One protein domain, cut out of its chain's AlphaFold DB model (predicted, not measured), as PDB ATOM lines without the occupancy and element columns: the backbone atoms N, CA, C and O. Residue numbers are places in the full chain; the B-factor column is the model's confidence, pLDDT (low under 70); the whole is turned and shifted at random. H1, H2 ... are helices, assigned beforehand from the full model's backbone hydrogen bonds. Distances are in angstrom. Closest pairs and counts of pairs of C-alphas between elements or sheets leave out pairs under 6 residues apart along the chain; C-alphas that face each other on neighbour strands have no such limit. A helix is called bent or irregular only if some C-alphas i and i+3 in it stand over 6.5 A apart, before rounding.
ATOM      1  N   ASN A  22     177.409 192.802 246.820       87.25
ATOM      2  CA  ASN A  22     176.896 193.892 246.002       87.25
ATOM      3  C   ASN A  22     175.416 193.658 245.619       87.25
ATOM      4  O   ASN A  22     175.004 192.575 245.178       87.25
ATOM      5  N   ALA A  23     174.595 194.687 245.802       88.12
ATOM      6  CA  ALA A  23     173.181 194.728 245.450       88.12
ATOM      7  C   ALA A  23     172.900 195.495 244.150       88.12
ATOM      8  O   ALA A  23     171.737 195.668 243.799       88.12
ATOM      9  N   TYR A  24     173.924 195.980 243.442       91.94
ATOM     10  CA  TYR A  24     173.705 196.748 242.221       91.94
ATOM     11  C   TYR A  24     173.256 195.872 241.055       91.94
ATOM     12  O   TYR A  24     173.917 194.885 240.709       91.94
ATOM     13  N   TYR A  25     172.167 196.279 240.403       93.19
ATOM     14  CA  TYR A  25     171.647 195.648 239.195       93.19
ATOM     15  C   TYR A  25     171.680 196.631 238.030       93.19
ATOM     16  O   TYR A  25     171.271 197.787 238.154       93.19
ATOM     17  N   LEU A  26     172.140 196.146 236.879       92.44
ATOM     18  CA  LEU A  26     172.128 196.919 235.644       92.44
ATOM     19  C   LEU A  26     170.682 197.109 235.184       92.44
ATOM     20  O   LEU A  26     169.931 196.143 235.046       92.44
ATOM     21  N   LYS A  27     170.286 198.359 234.929       89.81
ATOM     22  CA  LYS A  27     168.976 198.670 234.344       89.81
ATOM     23  C   LYS A  27     169.003 198.354 232.850       89.81
ATOM     24  O   LYS A  27     169.404 199.203 232.059       89.81
ATOM     25  N   GLY A  28     168.587 197.134 232.517       86.94
ATOM     26  CA  GLY A  28     168.549 196.619 231.151       86.94
ATOM     27  C   GLY A  28     169.930 196.197 230.645       86.94
ATOM     28  O   GLY A  28     170.922 196.909 230.802       86.94
ATOM     29  N   CYS A  29     169.991 195.009 230.052       92.81
ATOM     30  CA  CYS A  29     171.146 194.510 229.323       92.81
ATOM     31  C   CYS A  29     170.647 193.977 227.986       92.81
ATOM     32  O   CYS A  29     169.841 193.051 227.983       92.81
ATOM     33  N   ASP A  30     171.137 194.533 226.879       90.19
ATOM     34  CA  ASP A  30     170.665 194.167 225.537       90.19
ATOM     35  C   ASP A  30     170.968 192.701 225.205       90.19
ATOM     36  O   ASP A  30     170.166 192.024 224.571       90.19
ATOM     37  N   THR A  31     172.088 192.179 225.714       91.81
ATOM     38  CA  THR A  31     172.519 190.795 225.486       91.81
ATOM     39  C   THR A  31     171.681 189.773 226.253       91.81
ATOM     40  O   THR A  31     171.304 188.747 225.717       91.81
ATOM     41  N   VAL A  32     171.399 190.019 227.537       89.75
ATOM     42  CA  VAL A  32     170.710 189.029 228.397       89.75
ATOM     43  C   VAL A  32     169.211 189.334 228.533       89.75
ATOM     44  O   VAL A  32     168.491 188.586 229.186       89.75
ATOM     45  N   GLN A  33     168.748 190.459 227.976       90.69
ATOM     46  CA  GLN A  33     167.362 190.944 228.024       90.69
ATOM     47  C   GLN A  33     166.754 190.972 229.441       90.69
ATOM     48  O   GLN A  33     165.548 190.871 229.640       90.69
ATOM     49  N   ARG A  34     167.606 191.117 230.463       92.31
ATOM     50  CA  ARG A  34     167.234 191.193 231.883       92.31
ATOM     51  C   ARG A  34     168.121 192.198 232.608       92.31
ATOM     52  O   ARG A  34     169.039 192.760 232.016       92.31
ATOM     53  N   SER A  35     167.882 192.391 233.901       93.25
ATOM     54  CA  SER A  35     168.719 193.204 234.788       93.25
ATOM     55  C   SER A  35     169.679 192.325 235.607       93.25
ATOM     56  O   SER A  35     169.357 191.973 236.746       93.25
ATOM     57  N   PRO A  36     170.835 191.893 235.057       94.00
ATOM     58  CA  PRO A  36     171.806 191.119 235.822       94.00
ATOM     59  C   PRO A  36     172.422 191.963 236.942       94.00
ATOM     60  O   PRO A  36     172.496 193.193 236.852       94.00
ATOM     61  N   SER A  37     172.904 191.296 237.993       94.62
ATOM     62  CA  SER A  37     173.735 191.969 238.987       94.62
ATOM     63  C   SER A  37     175.060 192.384 238.350       94.62
ATOM     64  O   SER A  37     175.629 191.673 237.513       94.62
ATOM     65  N   TYR A  38     175.565 193.545 238.745       95.38
ATOM     66  CA  TYR A  38     176.831 194.051 238.229       95.38
ATOM     67  C   TYR A  38     178.011 193.175 238.654       95.38
ATOM     68  O   TYR A  38     178.855 192.862 237.821       95.38
ATOM     69  N   ALA A  39     177.987 192.639 239.880       94.88
ATOM     70  CA  ALA A  39     178.958 191.642 240.331       94.88
ATOM     71  C   ALA A  39     179.027 190.422 239.392       94.88
ATOM     72  O   ALA A  39     180.115 190.013 239.002       94.88
ATOM     73  N   ALA A  40     177.882 189.883 238.944       94.12
ATOM     74  CA  ALA A  40     177.871 188.770 237.988       94.12
ATOM     75  C   ALA A  40     178.482 189.153 236.632       94.12
ATOM     76  O   ALA A  40     179.117 188.322 235.987       94.12
ATOM     77  N   CYS A  41     178.315 190.403 236.193       95.25
ATOM     78  CA  CYS A  41     178.941 190.887 234.964       95.25
ATOM     79  C   CYS A  41     180.461 191.015 235.118       95.25
ATOM     80  O   CYS A  41     181.184 190.638 234.202       95.25
ATOM     81  N   LEU A  42     180.945 191.471 236.277       95.44
ATOM     82  CA  LEU A  42     182.379 191.535 236.574       95.44
ATOM     83  C   LEU A  42     183.027 190.146 236.575       95.44
ATOM     84  O   LEU A  42     184.076 189.977 235.960       95.44
ATOM     85  N   PHE A  43     182.378 189.134 237.164       94.75
ATOM     86  CA  PHE A  43     182.869 187.751 237.084       94.75
ATOM     87  C   PHE A  43     183.008 187.273 235.637       94.75
ATOM     88  O   PHE A  43     184.053 186.741 235.271       94.75
ATOM     89  N   LYS A  44     182.005 187.536 234.790       94.94
ATOM     90  CA  LYS A  44     182.067 187.176 233.365       94.94
ATOM     91  C   LYS A  44     183.192 187.895 232.628       94.94
ATOM     92  O   LYS A  44     183.857 187.274 231.808       94.94
ATOM     93  N   ILE A  45     183.406 189.184 232.902       95.31
ATOM     94  CA  ILE A  45     184.504 189.950 232.295       95.31
ATOM     95  C   ILE A  45     185.841 189.291 232.638       95.31
ATOM     96  O   ILE A  45     186.605 188.990 231.728       95.31
ATOM     97  N   VAL A  46     186.074 188.972 233.915       94.62
ATOM     98  CA  VAL A  46     187.307 188.303 234.364       94.62
ATOM     99  C   VAL A  46     187.465 186.915 233.735       94.62
ATOM    100  O   VAL A  46     188.566 186.542 233.336       94.62
ATOM    101  N   GLU A  47     186.389 186.133 233.619       94.56
ATOM    102  CA  GLU A  47     186.433 184.816 232.971       94.56
ATOM    103  C   GLU A  47     186.751 184.906 231.477       94.56
ATOM    104  O   GLU A  47     187.592 184.151 230.990       94.56
ATOM    105  N   ILE A  48     186.134 185.849 230.761       95.00
ATOM    106  CA  ILE A  48     186.358 186.064 229.326       95.00
ATOM    107  C   ILE A  48     187.768 186.607 229.071       95.00
ATOM    108  O   ILE A  48     188.439 186.141 228.150       95.00
ATOM    109  N   GLU A  49     188.250 187.536 229.896       92.88
ATOM    110  CA  GLU A  49     189.630 188.036 229.831       92.88
ATOM    111  C   GLU A  49     190.651 186.933 230.140       92.88
ATOM    112  O   GLU A  49     191.723 186.896 229.538       92.88
ATOM    113  N   ALA A  50     190.300 185.984 231.011       94.06
ATOM    114  CA  ALA A  50     191.104 184.797 231.286       94.06
ATOM    115  C   ALA A  50     190.937 183.665 230.249       94.06
ATOM    116  O   ALA A  50     191.513 182.591 230.430       94.06
ATOM    117  N   GLY A  51     190.139 183.866 229.194       93.19
ATOM    118  CA  GLY A  51     189.905 182.879 228.135       93.19
ATOM    119  C   GLY A  51     189.012 181.695 228.530       93.19
ATOM    120  O   GLY A  51     188.937 180.719 227.789       93.19
ATOM    121  N   ARG A  52     188.323 181.760 229.675       91.50
ATOM    122  CA  ARG A  52     187.379 180.734 230.159       91.50
ATOM    123  C   ARG A  52     185.943 181.065 229.747       91.50
ATOM    124  O   ARG A  52     185.048 181.173 230.581       91.50
ATOM    125  N   GLU A  53     185.730 181.276 228.454       90.00
ATOM    126  CA  GLU A  53     184.397 181.552 227.918       90.00
ATOM    127  C   GLU A  53     183.544 180.273 227.908       90.00
ATOM    128  O   GLU A  53     183.998 179.208 227.498       90.00
ATOM    129  N   THR A  54     182.299 180.377 228.373       88.94
ATOM    130  CA  THR A  54     181.293 179.307 228.304       88.94
ATOM    131  C   THR A  54     180.332 179.569 227.150       88.94
ATOM    132  O   THR A  54     179.955 180.720 226.923       88.94
ATOM    133  N   ASP A  55     179.865 178.517 226.469       89.12
ATOM    134  CA  ASP A  55     178.978 178.640 225.295       89.12
ATOM    135  C   ASP A  55     177.701 179.441 225.585       89.12
ATOM    136  O   ASP A  55     177.252 180.239 224.764       89.12
ATOM    137  N   TYR A  56     177.157 179.308 226.799       88.00
ATOM    138  CA  TYR A  56     175.979 180.058 227.250       88.00
ATOM    139  C   TYR A  56     176.198 181.582 227.271       88.00
ATOM    140  O   TYR A  56     175.254 182.360 227.155       88.00
ATOM    141  N   ASN A  57     177.443 182.030 227.436       87.75
ATOM    142  CA  ASN A  57     177.800 183.443 227.524       87.75
ATOM    143  C   ASN A  57     178.457 183.967 226.242       87.75
ATOM    144  O   ASN A  57     179.043 185.051 226.279       87.75
ATOM    145  N   ARG A  58     178.345 183.251 225.115       92.88
ATOM    146  CA  ARG A  58     179.009 183.614 223.853       92.88
ATOM    147  C   ARG A  58     178.687 185.036 223.392       92.88
ATOM    148  O   ARG A  58     179.576 185.788 222.999       92.88
ATOM    149  N   GLU A  59     177.425 185.444 223.486       94.25
ATOM    150  CA  GLU A  59     177.014 186.805 223.122       94.25
ATOM    151  C   GLU A  59     177.604 187.859 224.069       94.25
ATOM    152  O   GLU A  59     178.062 188.915 223.626       94.25
ATOM    153  N   CYS A  60     177.678 187.556 225.374       95.00
ATOM    154  CA  CYS A  60     178.365 188.418 226.337       95.00
ATOM    155  C   CYS A  60     179.859 188.519 226.004       95.00
ATOM    156  O   CYS A  60     180.420 189.608 226.083       95.00
ATOM    157  N   GLY A  61     180.492 187.419 225.591       95.81
ATOM    158  CA  GLY A  61     181.886 187.395 225.157       95.81
ATOM    159  C   GLY A  61     182.149 188.268 223.937       95.81
ATOM    160  O   GLY A  61     183.130 189.014 223.921       95.81
ATOM    161  N   VAL A  62     181.265 188.248 222.936       95.88
ATOM    162  CA  VAL A  62     181.342 189.173 221.789       95.88
ATOM    163  C   VAL A  62     181.215 190.626 222.253       95.88
ATOM    164  O   VAL A  62     182.092 191.427 221.934       95.88
ATOM    165  N   ALA A  63     180.201 190.952 223.060       95.75
ATOM    166  CA  ALA A  63     179.957 192.317 223.538       95.75
ATOM    167  C   ALA A  63     181.079 192.862 224.447       95.75
ATOM    168  O   ALA A  63     181.373 194.060 224.445       95.75
ATOM    169  N   ILE A  64     181.712 191.999 225.245       96.00
ATOM    170  CA  ILE A  64     182.835 192.366 226.118       96.00
ATOM    171  C   ILE A  64     184.096 192.606 225.282       96.00
ATOM    172  O   ILE A  64     184.749 193.638 225.456       96.00
ATOM    173  N   ARG A  65     184.400 191.718 224.324       95.19
ATOM    174  CA  ARG A  65     185.547 191.874 223.409       95.19
ATOM    175  C   ARG A  65     185.409 193.100 222.506       95.19
ATOM    176  O   ARG A  65     186.393 193.806 222.302       95.19
ATOM    177  N   SER A  66     184.201 193.395 222.025       95.50
ATOM    178  CA  SER A  66     183.911 194.598 221.231       95.50
ATOM    179  C   SER A  66     183.822 195.882 222.065       95.50
ATOM    180  O   SER A  66     183.613 196.953 221.499       95.50
ATOM    181  N   ARG A  67     183.973 195.798 223.399       94.12
ATOM    182  CA  ARG A  67     183.799 196.910 224.355       94.12
ATOM    183  C   ARG A  67     182.416 197.583 224.279       94.12
ATOM    184  O   ARG A  67     182.260 198.712 224.725       94.12
ATOM    185  N   GLN A  68     181.401 196.883 223.771       94.31
ATOM    186  CA  GLN A  68     180.010 197.358 223.723       94.31
ATOM    187  C   GLN A  68     179.236 197.058 225.017       94.31
ATOM    188  O   GLN A  68     178.162 197.607 225.250       94.31
ATOM    189  N   CYS A  69     179.766 196.196 225.888       95.06
ATOM    190  CA  CYS A  69     179.136 195.886 227.165       95.06
ATOM    191  C   CYS A  69     179.192 197.083 228.134       95.06
ATOM    192  O   CYS A  69     180.267 197.502 228.562       95.06
ATOM    193  N   ARG A  70     178.025 197.567 228.579       94.94
ATOM    194  CA  ARG A  70     177.904 198.655 229.568       94.94
ATOM    195  C   ARG A  70     178.699 198.404 230.855       94.94
ATOM    196  O   ARG A  70     179.311 199.325 231.386       94.94
ATOM    197  N   ALA A  71     178.721 197.159 231.338       95.50
ATOM    198  CA  ALA A  71     179.451 196.798 232.553       95.50
ATOM    199  C   ALA A  71     180.971 196.998 232.411       95.50
ATOM    200  O   ALA A  71     181.632 197.299 233.398       95.50
ATOM    201  N   VAL A  72     181.522 196.891 231.195       96.25
ATOM    202  CA  VAL A  72     182.947 197.146 230.938       96.25
ATOM    203  C   VAL A  72     183.274 198.628 231.115       96.25
ATOM    204  O   VAL A  72     184.264 198.948 231.767       96.25
ATOM    205  N   GLY A  73     182.437 199.529 230.589       95.62
ATOM    206  CA  GLY A  73     182.615 200.975 230.779       95.62
ATOM    207  C   GLY A  73     182.515 201.372 232.253       95.62
ATOM    208  O   GLY A  73     183.393 202.046 232.779       95.62
ATOM    209  N   MET A  74     181.510 200.842 232.953       95.12
ATOM    210  CA  MET A  74     181.341 201.056 234.394       95.12
ATOM    211  C   MET A  74     182.545 200.556 235.206       95.12
ATOM    212  O   MET A  74     182.993 201.236 236.126       95.12
ATOM    213  N   HIS A  75     183.120 199.407 234.840       95.25
ATOM    214  CA  HIS A  75     184.300 198.878 235.519       95.25
ATOM    215  C   HIS A  75     185.537 199.750 235.296       95.25
ATOM    216  O   HIS A  75     186.301 199.989 236.229       95.25
ATOM    217  N   GLN A  76     185.715 200.273 234.082       95.50
ATOM    218  CA  GLN A  76     186.791 201.215 233.780       95.50
ATOM    219  C   GLN A  76     186.641 202.509 234.584       95.50
ATOM    220  O   GLN A  76     187.628 203.006 235.113       95.50
ATOM    221  N   GLU A  77     185.424 203.029 234.743       94.81
ATOM    222  CA  GLU A  77     185.173 204.202 235.590       94.81
ATOM    223  C   GLU A  77     185.549 203.956 237.058       94.81
ATOM    224  O   GLU A  77     186.157 204.825 237.687       94.81
ATOM    225  N   GLU A  78     185.234 202.777 237.603       94.00
ATOM    226  CA  GLU A  78     185.638 202.396 238.965       94.00
ATOM    227  C   GLU A  78     187.160 202.272 239.100       94.00
ATOM    228  O   GLU A  78     187.735 202.748 240.080       94.00
ATOM    229  N   GLN A  79     187.826 201.676 238.105       93.94
ATOM    230  CA  GLN A  79     189.287 201.572 238.072       93.94
ATOM    231  C   GLN A  79     189.951 202.952 237.987       93.94
ATOM    232  O   GLN A  79     190.896 203.217 238.726       93.94
ATOM    233  N   LEU A  80     189.436 203.846 237.137       94.50
ATOM    234  CA  LEU A  80     189.967 205.200 236.956       94.50
ATOM    235  C   LEU A  80     189.823 206.053 238.217       94.50
ATOM    236  O   LEU A  80     190.718 206.831 238.534       94.50
ATOM    237  N   LYS A  81     188.712 205.909 238.944       91.94
ATOM    238  CA  LYS A  81     188.502 206.628 240.209       91.94
ATOM    239  C   LYS A  81     189.137 205.929 241.412       91.94
ATOM    240  O   LYS A  81     189.160 206.510 242.492       91.94
ATOM    241  N   GLY A  82     189.622 204.697 241.252       91.00
ATOM    242  CA  GLY A  82     190.152 203.881 242.345       91.00
ATOM    243  C   GLY A  82     189.114 203.562 243.426       91.00
ATOM    244  O   GLY A  82     189.484 203.262 244.559       91.00
TER     245      GLY A  82
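What this domain is: This is residues 22 to 82 of the 220 residues of an uncharacterized protein of Duganella sp. FT27W (UniProt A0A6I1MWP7). Three short helices make this domain: H2 and H3 follow each other along its longest axis with a corner between them, and H1 sits beside that corner, crosswise to both. A looped run without a named element, residues 22 to 37, lies along one side of the helices, and residues 76 to 82 stick out free at the far end of H3. The printed part has 61 residues with three named helices, in the order H1, H2, H3, and no named strand, and its class is all helix. It is compact, with a radius of gyration of the C-alphas of 11.1 A, and the C-alphas span 32 by 24 by 19 A.

Where its parts are: The printed part begins with residues 22 to 37, which hold no named element; their C-alphas lie 9 to 15 A from the mean of all C-alphas. H1 follows as residues 38 to 49, 16.4 A from first to last C-alpha, and C-alpha 38 stands at (176.831, 194.051, 238.229). H2 is residues 55 to 65, 14.9 A long, with C-alpha 55 at (178.978, 178.640, 225.295). It is irregular: C-alphas 56 and 59 are 8.0 A apart. H3 is residues 70 to 81, 17.0 A long, and ends with C-alpha 81 at (188.502, 206.628, 240.209).

How they stand to each other: H1 and H2 only just touch, with 3 pairs of C-alphas within 8 A, and H1 does so with residues 45 to 48 alone. Their closest C-alphas are those of Ile 48 and Gly 61, 6.3 A apart, and their lines are about perpendicular at 86 degrees. H3 touches H1 with residues 71 to 75 alone. The closest C-alphas there are those of Cys 41 and Ala 71, 6.4 A apart, and the two lines are about perpendicular at 88 degrees. H2 and H3 are close but not clearly touching: their closest C-alphas, those of Ile 64 and Val 72, are 6.8 A apart. They run the same way at a steep tilt of 52 degrees. In H1 and H3 every O i to N i+4 pair is within hydrogen-bond range, while in H2 5 of 7 are.

The domain as a whole: The two C-alphas farthest apart are those of Asp 55 and Lys 81, 33.1 A. From Asn 22 to Gly 82 the C-alphas are 17.0 A apart. The printed part has no cut, and the links H1 to H2 and H2 to H3 are both tight, with 5 and 4 residues between the helices. The mean pLDDT of the printed part is 93.2, and no printed residue is under 70.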